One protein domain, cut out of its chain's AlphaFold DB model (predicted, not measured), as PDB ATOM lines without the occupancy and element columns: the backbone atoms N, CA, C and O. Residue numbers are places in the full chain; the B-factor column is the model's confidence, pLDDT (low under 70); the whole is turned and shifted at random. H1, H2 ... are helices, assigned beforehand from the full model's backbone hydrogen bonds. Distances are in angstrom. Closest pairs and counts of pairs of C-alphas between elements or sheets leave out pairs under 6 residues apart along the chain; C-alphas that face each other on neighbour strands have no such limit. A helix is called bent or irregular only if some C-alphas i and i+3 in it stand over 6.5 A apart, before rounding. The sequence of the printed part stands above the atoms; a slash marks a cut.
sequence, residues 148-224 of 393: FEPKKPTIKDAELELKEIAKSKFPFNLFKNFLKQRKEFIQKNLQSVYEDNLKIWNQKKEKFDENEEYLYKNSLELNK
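What this domain is: This is residues 148 to 224 of the 393 residues of an uncharacterized protein of Oceanotoga teriensis (UniProt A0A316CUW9). A short helix, H1, packs on both arms of one long bent helix, H2, whose arm H2b makes most of a rod; residues 213 to 224 stick out at its end. The printed part has 77 residues with two named helices, H1 then H2, no named strand, and is all helix. It is extended, radius of gyration of the C-alphas 20.0 A, spanning 72 by 19 by 13 A.

Where its parts are: H1, residues 155 to 169, begins at C-alpha 155 (18.975, 22.124, 20.716). H2, residues 178 to 224, was assigned as one helix by its hydrogen bonds but is bent: C-alphas 188 and 191 are 7.6 A apart. Its arms are H2a, residues 178 to 188, and H2b, residues 191 to 224, 48.8 A long, ending at C-alpha 224 (18.734, 60.714, 45.932).

How they stand to each other: H1 and H2a touch and form a helical hairpin, opposite ways at a steep tilt of 41 degrees; their closest C-alphas, Ala 166 and Arg 182, are 5.4 A apart. H1 touches H2b at residues 191 to 197 alone; the closest C-alphas, Ala 158 and Tyr 194, are 5.2 A apart. H2a and H2b stand at a steep tilt of 50 degrees. In H1, H2a and H2b every O i to N i+4 pair is within hydrogen-bond range.

The domain as a whole: The farthest C-alphas, Lys 176 and Lys 224, are 71.6 A apart. The printed part has no cut, and H1 to H2 is a short link. Residues 173 to 176 have pLDDT under 70.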
ATOM      1  N   PHE A 148      19.178  36.604  35.833       94.69
ATOM      2  CA  PHE A 148      18.111  35.813  35.231       94.69
ATOM      3  C   PHE A 148      18.428  34.315  35.351       94.69
ATOM      4  O   PHE A 148      19.230  33.778  34.589       94.69
ATOM      5  N   GLU A 149      17.791  33.643  36.310       94.62
ATOM      6  CA  GLU A 149      18.042  32.228  36.628       94.62
ATOM      7  C   GLU A 149      17.747  31.226  35.492       94.62
ATOM      8  O   GLU A 149      18.489  30.242  35.364       94.62
ATOM      9  N   PRO A 150      16.691  31.388  34.659       92.50
ATOM     10  CA  PRO A 150      16.390  30.408  33.623       92.50
ATOM     11  C   PRO A 150      17.527  30.283  32.608       92.50
ATOM     12  O   PRO A 150      17.874  31.234  31.904       92.50
ATOM     13  N   LYS A 151      18.073  29.073  32.468       93.25
ATOM     14  CA  LYS A 151      19.124  28.783  31.486       93.25
ATOM     15  C   LYS A 151      18.603  28.940  30.060       93.25
ATOM     16  O   LYS A 151      17.453  28.618  29.766       93.25
ATOM     17  N   LYS A 152      19.477  29.410  29.171       93.75
ATOM     18  CA  LYS A 152      19.186  29.525  27.741       93.75
ATOM     19  C   LYS A 152      18.895  28.134  27.154       93.75
ATOM     20  O   LYS A 152      19.712  27.237  27.373       93.75
ATOM     21  N   PRO A 153      17.781  27.945  26.422       93.56
ATOM     22  CA  PRO A 153      17.438  26.653  25.843       93.56
ATOM     23  C   PRO A 153      18.488  26.223  24.820       93.56
ATOM     24  O   PRO A 153      19.045  27.044  24.088       93.56
ATOM     25  N   THR A 154      18.741  24.922  24.762       93.81
ATOM     26  CA  THR A 154      19.660  24.290  23.814       93.81
ATOM     27  C   THR A 154      18.899  23.418  22.815       93.81
ATOM     28  O   THR A 154      17.757  23.023  23.043       93.81
ATOM     29  N   ILE A 155      19.550  23.056  21.705       92.25
ATOM     30  CA  ILE A 155      18.975  22.124  20.716       92.25
ATOM     31  C   ILE A 155      18.634  20.771  21.364       92.25
ATOM     32  O   ILE A 155      17.635  20.151  21.009       92.25
ATOM     33  N   LYS A 156      19.425  20.331  22.355       92.81
ATOM     34  CA  LYS A 156      19.164  19.089  23.099       92.81
ATOM     35  C   LYS A 156      17.869  19.163  23.906       92.81
ATOM     36  O   LYS A 156      17.157  18.167  23.975       92.81
ATOM     37  N   ASP A 157      17.546  20.326  24.468       91.00
ATOM     38  CA  ASP A 157      16.302  20.524  25.222       91.00
ATOM     39  C   ASP A 157      15.082  20.414  24.296       91.00
ATOM     40  O   ASP A 157      14.132  19.699  24.610       91.00
ATOM     41  N   ALA A 158      15.154  21.020  23.104       91.94
ATOM     42  CA  ALA A 158      14.118  20.892  22.074       91.94
ATOM     43  C   ALA A 158      13.980  19.447  21.557       91.94
ATOM     44  O   ALA A 158      12.875  18.963  21.312       91.94
ATOM     45  N   GLU A 159      15.094  18.721  21.420       92.19
ATOM     46  CA  GLU A 159      15.077  17.307  21.032       92.19
ATOM     47  C   GLU A 159      14.416  16.427  22.108       92.19
ATOM     48  O   GLU A 159      13.657  15.515  21.778       92.19
ATOM     49  N   LEU A 160      14.685  16.690  23.392       92.62
ATOM     50  CA  LEU A 160      14.057  15.991  24.518       92.62
ATOM     51  C   LEU A 160      12.551  16.273  24.590       92.62
ATOM     52  O   LEU A 160      11.767  15.334  24.719       92.62
ATOM     53  N   GLU A 161      12.143  17.531  24.426       92.50
ATOM     54  CA  GLU A 161      10.732  17.924  24.358       92.50
ATOM     55  C   GLU A 161      10.005  17.199  23.214       92.50
ATOM     56  O   GLU A 161       8.976  16.545  23.418       92.50
ATOM     57  N   LEU A 162      10.585  17.216  22.011       92.69
ATOM     58  CA  LEU A 162      10.017  16.538  20.851       92.69
ATOM     59  C   LEU A 162       9.979  15.016  21.010       92.69
ATOM     60  O   LEU A 162       9.056  14.389  20.489       92.69
ATOM     61  N   LYS A 163      10.927  14.403  21.733       91.69
ATOM     62  CA  LYS A 163      10.884  12.967  22.062       91.69
ATOM     63  C   LYS A 163       9.661  12.623  22.911       91.69
ATOM     64  O   LYS A 163       9.006  11.620  22.619       91.69
ATOM     65  N   GLU A 164       9.319  13.440  23.905       91.31
ATOM     66  CA  GLU A 164       8.131  13.228  24.746       91.31
ATOM     67  C   GLU A 164       6.823  13.470  23.979       91.31
ATOM     68  O   GLU A 164       5.895  12.650  24.031       91.31
ATOM     69  N   ILE A 165       6.772  14.524  23.157       90.19
ATOM     70  CA  ILE A 165       5.626  14.794  22.273       90.19
ATOM     71  C   ILE A 165       5.437  13.647  21.267       90.19
ATOM     72  O   ILE A 165       4.322  13.159  21.069       90.19
ATOM     73  N   ALA A 166       6.521  13.158  20.657       88.81
ATOM     74  CA  ALA A 166       6.483  12.064  19.690       88.81
ATOM     75  C   ALA A 166       6.063  10.728  20.326       88.81
ATOM     76  O   ALA A 166       5.372   9.936  19.679       88.81
ATOM     77  N   LYS A 167       6.442  10.470  21.590       87.88
ATOM     78  CA  LYS A 167       5.985   9.291  22.346       87.88
ATOM     79  C   LYS A 167       4.470   9.274  22.511       87.88
ATOM     80  O   LYS A 167       3.858   8.233  22.277       87.88
ATOM     81  N   SER A 168       3.903  10.426  22.853       86.19
ATOM     82  CA  SER A 168       2.466  10.609  23.064       86.19
ATOM     83  C   SER A 168       1.680  10.570  21.750       86.19
ATOM     84  O   SER A 168       0.624   9.951  21.672       86.19
ATOM     85  N   LYS A 169       2.219  11.186  20.689       85.88
ATOM     86  CA  LYS A 169       1.568  11.281  19.373       85.88
ATOM     87  C   LYS A 169       1.616   9.980  18.563       85.88
ATOM     88  O   LYS A 169       0.699   9.707  17.797       85.88
ATOM     89  N   PHE A 170       2.668   9.178  18.738       85.06
ATOM     90  CA  PHE A 170       2.863   7.896  18.052       85.06
ATOM     91  C   PHE A 170       3.106   6.773  19.079       85.06
ATOM     92  O   PHE A 170       4.258   6.364  19.275       85.06
ATOM     93  N   PRO A 171       2.070   6.297  19.793       78.88
ATOM     94  CA  PRO A 171       2.197   5.235  20.794       78.88
ATOM     95  C   PRO A 171       2.543   3.871  20.167       78.88
ATOM     96  O   PRO A 171       2.206   3.588  19.018       78.88
ATOM     97  N   PHE A 172       3.213   3.015  20.946       72.62
ATOM     98  CA  PHE A 172       3.820   1.751  20.490       72.62
ATOM     99  C   PHE A 172       2.806   0.758  19.888       72.62
ATOM    100  O   PHE A 172       3.134   0.030  18.957       72.62
ATOM    101  N   ASN A 173       1.557   0.773  20.362       66.69
ATOM    102  CA  ASN A 173       0.551  -0.242  20.024       66.69
ATOM    103  C   ASN A 173      -0.293   0.086  18.778       66.69
ATOM    104  O   ASN A 173      -1.182  -0.689  18.438       66.69
ATOM    105  N   LEU A 174      -0.058   1.224  18.110       59.72
ATOM    106  CA  LEU A 174      -0.953   1.732  17.056       59.72
ATOM    107  C   LEU A 174      -0.336   1.783  15.641       59.72
ATOM    108  O   LEU A 174      -1.085   1.937  14.681       59.72
ATOM    109  N   PHE A 175       0.986   1.608  15.454       60.94
ATOM    110  CA  PHE A 175       1.623   1.726  14.125       60.94
ATOM    111  C   PHE A 175       2.826   0.784  13.927       60.94
ATOM    112  O   PHE A 175       3.773   0.838  14.701       60.94
ATOM    113  N   LYS A 176       2.882   0.007  12.825       65.00
ATOM    114  CA  LYS A 176       4.037  -0.870  12.485       65.00
ATOM    115  C   LYS A 176       5.367  -0.116  12.267       65.00
ATOM    116  O   LYS A 176       6.425  -0.706  12.439       65.00
ATOM    117  N   ASN A 177       5.319   1.183  11.945       77.31
ATOM    118  CA  ASN A 177       6.489   2.027  11.643       77.31
ATOM    119  C   ASN A 177       6.681   3.192  12.637       77.31
ATOM    120  O   ASN A 177       7.312   4.197  12.295       77.31
ATOM    121  N   PHE A 178       6.149   3.087  13.861       77.38
ATOM    122  CA  PHE A 178       6.143   4.186  14.838       77.38
ATOM    123  C   PHE A 178       7.544   4.772  15.116       77.38
ATOM    124  O   PHE A 178       7.684   5.982  15.268       77.38
ATOM    125  N   LEU A 179       8.610   3.955  15.119       80.56
ATOM    126  CA  LEU A 179       9.991   4.434  15.309       80.56
ATOM    127  C   LEU A 179      10.452   5.378  14.191       80.56
ATOM    128  O   LEU A 179      11.089   6.395  14.471       80.56
ATOM    129  N   LYS A 180      10.124   5.055  12.933       84.69
ATOM    130  CA  LYS A 180      10.450   5.887  11.766       84.69
ATOM    131  C   LYS A 180       9.665   7.200  11.814       84.69
ATOM    132  O   LYS A 180      10.259   8.264  11.686       84.69
ATOM    133  N   GLN A 181       8.372   7.125  12.136       84.56
ATOM    134  CA  GLN A 181       7.497   8.295  12.271       84.56
ATOM    135  C   GLN A 181       7.943   9.245  13.393       84.56
ATOM    136  O   GLN A 181       7.943  10.459  13.200       84.56
ATOM    137  N   ARG A 182       8.386   8.721  14.548       87.62
ATOM    138  CA  ARG A 182       8.943   9.544  15.637       87.62
ATOM    139  C   ARG A 182      10.219  10.273  15.208       87.62
ATOM    140  O   ARG A 182      10.349  11.458  15.496       87.62
ATOM    141  N   LYS A 183      11.141   9.593  14.512       88.69
ATOM    142  CA  LYS A 183      12.386  10.210  14.011       88.69
ATOM    143  C   LYS A 183      12.108  11.310  12.986       88.69
ATOM    144  O   LYS A 183      12.636  12.409  13.131       88.69
ATOM    145  N   GLU A 184      11.248  11.041  12.006       90.00
ATOM    146  CA  GLU A 184      10.843  12.026  10.992       90.00
ATOM    147  C   GLU A 184      10.130  13.228  11.626       90.00
ATOM    148  O   GLU A 184      10.393  14.372  11.257       90.00
ATOM    149  N   PHE A 185       9.275  12.991  12.628       91.06
ATOM    150  CA  PHE A 185       8.612  14.056  13.378       91.06
ATOM    151  C   PHE A 185       9.610  14.940  14.133       91.06
ATOM    152  O   PHE A 185       9.525  16.160  14.024       91.06
ATOM    153  N   ILE A 186      10.568  14.354  14.858       90.31
ATOM    154  CA  ILE A 186      11.600  15.127  15.565       90.31
ATOM    155  C   ILE A 186      12.412  15.943  14.553       90.31
ATOM    156  O   ILE A 186      12.500  17.156  14.695       90.31
ATOM    157  N   GLN A 187      12.929  15.317  13.491       91.94
ATOM    158  CA  GLN A 187      13.769  15.995  12.497       91.94
ATOM    159  C   GLN A 187      13.049  17.166  11.812       91.94
ATOM    160  O   GLN A 187      13.647  18.218  11.606       91.94
ATOM    161  N   LYS A 188      11.759  17.004  11.493       93.94
ATOM    162  CA  LYS A 188      10.959  18.043  10.833       93.94
ATOM    163  C   LYS A 188      10.641  19.235  11.741       93.94
ATOM    164  O   LYS A 188      10.490  20.340  11.235       93.94
ATOM    165  N   ASN A 189      10.505  19.020  13.053       93.25
ATOM    166  CA  ASN A 189      10.048  20.054  13.991       93.25
ATOM    167  C   ASN A 189      11.168  20.624  14.882       93.25
ATOM    168  O   ASN A 189      10.944  21.641  15.531       93.25
ATOM    169  N   LEU A 190      12.360  20.009  14.903       92.94
ATOM    170  CA  LEU A 190      13.465  20.366  15.806       92.94
ATOM    171  C   LEU A 190      13.841  21.845  15.744       92.94
ATOM    172  O   LEU A 190      13.920  22.495  16.783       92.94
ATOM    173  N   GLN A 191      14.038  22.370  14.534       93.06
ATOM    174  CA  GLN A 191      14.441  23.761  14.348       93.06
ATOM    175  C   GLN A 191      13.357  24.730  14.833       93.06
ATOM    176  O   GLN A 191      13.657  25.638  15.601       93.06
ATOM    177  N   SER A 192      12.098  24.491  14.450       93.50
ATOM    178  CA  SER A 192      10.964  25.338  14.841       93.50
ATOM    179  C   SER A 192      10.781  25.373  16.358       93.50
ATOM    180  O   SER A 192      10.673  26.449  16.931       93.50
ATOM    181  N   VAL A 193      10.803  24.213  17.025       92.69
ATOM    182  CA  VAL A 193      10.635  24.142  18.488       92.69
ATOM    183  C   VAL A 193      11.803  24.805  19.216       92.69
ATOM    184  O   VAL A 193      11.597  25.514  20.197       92.69
ATOM    185  N   TYR A 194      13.036  24.630  18.730       93.88
ATOM    186  CA  TYR A 194      14.192  25.327  19.293       93.88
ATOM    187  C   TYR A 194      14.073  26.853  19.153       93.88
ATOM    188  O   TYR A 194      14.316  27.573  20.123       93.88
ATOM    189  N   GLU A 195      13.673  27.352  17.982       95.12
ATOM    190  CA  GLU A 195      13.469  28.783  17.735       95.12
ATOM    191  C   GLU A 195      12.343  29.366  18.598       95.12
ATOM    192  O   GLU A 195      12.521  30.434  19.189       95.12
ATOM    193  N   ASP A 196      11.226  28.649  18.744       95.00
ATOM    194  CA  ASP A 196      10.112  29.050  19.604       95.00
ATOM    195  C   ASP A 196      10.539  29.112  21.078       95.00
ATOM    196  O   ASP A 196      10.296  30.114  21.760       95.00
ATOM    197  N   ASN A 197      11.262  28.098  21.562       94.25
ATOM    198  CA  ASN A 197      11.802  28.073  22.920       94.25
ATOM    199  C   ASN A 197      12.797  29.214  23.161       94.25
ATOM    200  O   ASN A 197      12.736  29.888  24.194       94.25
ATOM    201  N   LEU A 198      13.689  29.471  22.202       96.00
ATOM    202  CA  LEU A 198      14.644  30.574  22.270       96.00
ATOM    203  C   LEU A 198      13.932  31.930  22.289       96.00
ATOM    204  O   LEU A 198      14.303  32.806  23.070       96.00
ATOM    205  N   LYS A 199      12.884  32.097  21.480       96.44
ATOM    206  CA  LYS A 199      12.062  33.310  21.448       96.44
ATOM    207  C   LYS A 199      11.357  33.544  22.781       96.44
ATOM    208  O   LYS A 199      11.430  34.651  23.310       96.44
ATOM    209  N   ILE A 200      10.726  32.516  23.352       95.75
ATOM    210  CA  ILE A 200      10.072  32.601  24.667       95.75
ATOM    211  C   ILE A 200      11.093  32.951  25.752       95.75
ATOM    212  O   ILE A 200      10.826  33.802  26.601       95.75
ATOM    213  N   TRP A 201      12.266  32.313  25.734       97.38
ATOM    214  CA  TRP A 201      13.331  32.600  26.692       97.38
ATOM    215  C   TRP A 201      13.828  34.044  26.573       97.38
ATOM    216  O   TRP A 201      13.891  34.741  27.584       97.38
ATOM    217  N   ASN A 202      14.090  34.525  25.352       96.44
ATOM    218  CA  ASN A 202      14.504  35.907  25.103       96.44
ATOM    219  C   ASN A 202      13.452  36.903  25.613       96.44
ATOM    220  O   ASN A 202      13.808  37.838  26.316       96.44
ATOM    221  N   GLN A 203      12.163  36.666  25.343       96.69
ATOM    222  CA  GLN A 203      11.074  37.521  25.834       96.69
ATOM    223  C   GLN A 203      10.983  37.546  27.364       96.69
ATOM    224  O   GLN A 203      10.690  38.583  27.956       96.69
ATOM    225  N   LYS A 204      11.203  36.403  28.026       96.75
ATOM    226  CA  LYS A 204      11.230  36.339  29.494       96.75
ATOM    227  C   LYS A 204      12.438  37.085  30.057       96.75
ATOM    228  O   LYS A 204      12.276  37.808  31.034       96.75
ATOM    229  N   LYS A 205      13.609  36.924  29.437       96.81
ATOM    230  CA  LYS A 205      14.836  37.611  29.843       96.81
ATOM    231  C   LYS A 205      14.728  39.121  29.650       96.81
ATOM    232  O   LYS A 205      15.063  39.857  30.561       96.81
ATOM    233  N   GLU A 206      14.205  39.576  28.517       96.94
ATOM    234  CA  GLU A 206      13.988  40.999  28.238       96.94
ATOM    235  C   GLU A 206      13.060  41.632  29.280       96.94
ATOM    236  O   GLU A 206      13.437  42.603  29.926       96.94
ATOM    237  N   LYS A 207      11.902  41.012  29.551       96.69
ATOM    238  CA  LYS A 207      10.980  41.484  30.598       96.69
ATOM    239  C   LYS A 207      11.611  41.502  31.990       96.69
ATOM    240  O   LYS A 207      11.301  42.378  32.794       96.69
ATOM    241  N   PHE A 208      12.450  40.515  32.301       97.44
ATOM    242  CA  PHE A 208      13.188  40.484  33.559       97.44
ATOM    243  C   PHE A 208      14.189  41.641  33.635       97.44
ATOM    244  O   PHE A 208      14.143  42.408  34.592       97.44
ATOM    245  N   ASP A 209      15.023  41.816  32.608       96.25
ATOM    246  CA  ASP A 209      16.034  42.872  32.530       96.25
ATOM    247  C   ASP A 209      15.388  44.273  32.615       96.25
ATOM    248  O   ASP A 209      15.884  45.144  33.334       96.25
ATOM    249  N   GLU A 210      14.244  44.481  31.949       97.19
ATOM    250  CA  GLU A 210      13.438  45.708  32.042       97.19
ATOM    251  C   GLU A 210      12.941  45.970  33.471       97.19
ATOM    252  O   GLU A 210      13.035  47.095  33.973       97.19
ATOM    253  N   ASN A 211      12.431  44.939  34.149       96.88
ATOM    254  CA  ASN A 211      11.957  45.058  35.523       96.88
ATOM    255  C   ASN A 211      13.109  45.337  36.507       96.88
ATOM    256  O   ASN A 211      12.982  46.209  37.367       96.88
ATOM    257  N   GLU A 212      14.247  44.654  36.364       97.44
ATOM    258  CA  GLU A 212      15.440  44.890  37.186       97.44
ATOM    259  C   GLU A 212      15.991  46.311  36.995       97.44
ATOM    260  O   GLU A 212      16.393  46.974  37.957       97.44
ATOM    261  N   GLU A 213      15.978  46.820  35.761       96.06
ATOM    262  CA  GLU A 213      16.342  48.203  35.449       96.06
ATOM    263  C   GLU A 213      15.368  49.211  36.074       96.06
ATOM    264  O   GLU A 213      15.805  50.212  36.651       96.06
ATOM    265  N   TYR A 214      14.062  48.941  36.012       96.31
ATOM    266  CA  TYR A 214      13.042  49.764  36.660       96.31
ATOM    267  C   TYR A 214      13.242  49.828  38.182       96.31
ATOM    268  O   TYR A 214      13.278  50.921  38.756       96.31
ATOM    269  N   LEU A 215      13.435  48.678  38.838       95.94
ATOM    270  CA  LEU A 215      13.675  48.596  40.282       95.94
ATOM    271  C   LEU A 215      14.944  49.351  40.690       95.94
ATOM    272  O   LEU A 215      14.925  50.124  41.653       95.94
ATOM    273  N   TYR A 216      16.029  49.189  39.926       95.38
ATOM    274  CA  TYR A 216      17.278  49.902  40.161       95.38
ATOM    275  C   TYR A 216      17.103  51.422  40.055       95.38
ATOM    276  O   TYR A 216      17.436  52.141  41.003       95.38
ATOM    277  N   LYS A 217      16.519  51.916  38.955       95.62
ATOM    278  CA  LYS A 217      16.264  53.350  38.743       95.62
ATOM    279  C   LYS A 217      15.389  53.951  39.838       95.62
ATOM    280  O   LYS A 217      15.748  54.980  40.405       95.62
ATOM    281  N   ASN A 218      14.300  53.276  40.197       94.25
ATOM    282  CA  ASN A 218      13.424  53.723  41.276       94.25
ATOM    283  C   ASN A 218      14.169  53.777  42.624       94.25
ATOM    284  O   ASN A 218      14.038  54.745  43.371       94.25
ATOM    285  N   SER A 219      15.020  52.787  42.929       94.69
ATOM    286  CA  SER A 219      15.848  52.816  44.146       94.69
ATOM    287  C   SER A 219      16.853  53.975  44.154       94.69
ATOM    288  O   SER A 219      17.057  54.607  45.191       94.69
ATOM    289  N   LEU A 220      17.428  54.312  42.992       94.81
ATOM    290  CA  LEU A 220      18.356  55.427  42.832       94.81
ATOM    291  C   LEU A 220      17.660  56.772  43.077       94.81
ATOM    292  O   LEU A 220      18.200  57.626  43.781       94.81
ATOM    293  N   GLU A 221      16.458  56.959  42.531       92.88
ATOM    294  CA  GLU A 221      15.640  58.155  42.769       92.88
ATOM    295  C   GLU A 221      15.242  58.290  44.242       92.88
ATOM    296  O   GLU A 221      15.396  59.365  44.830       92.88
ATOM    297  N   LEU A 222      14.807  57.193  44.870       90.56
ATOM    298  CA  LEU A 222      14.479  57.160  46.295       90.56
ATOM    299  C   LEU A 222      15.693  57.495  47.168       90.56
ATOM    300  O   LEU A 222      15.566  58.277  48.112       90.56
ATOM    301  N   ASN A 223      16.871  56.956  46.848       93.31
ATOM    302  CA  ASN A 223      18.115  57.251  47.560       93.31
ATOM    303  C   ASN A 223      18.501  58.734  47.421       93.31
ATOM    304  O   ASN A 223      18.754  59.394  48.430       93.31
ATOM    305  N   LYS A 224      18.472  59.286  46.197       92.19
ATOM    306  CA  LYS A 224      18.734  60.714  45.932       92.19
ATOM    307  C   LYS A 224      17.778  61.620  46.709       92.19
ATOM    308  O   LYS A 224      18.224  62.547  47.383       92.19
TER     309      LYS A 224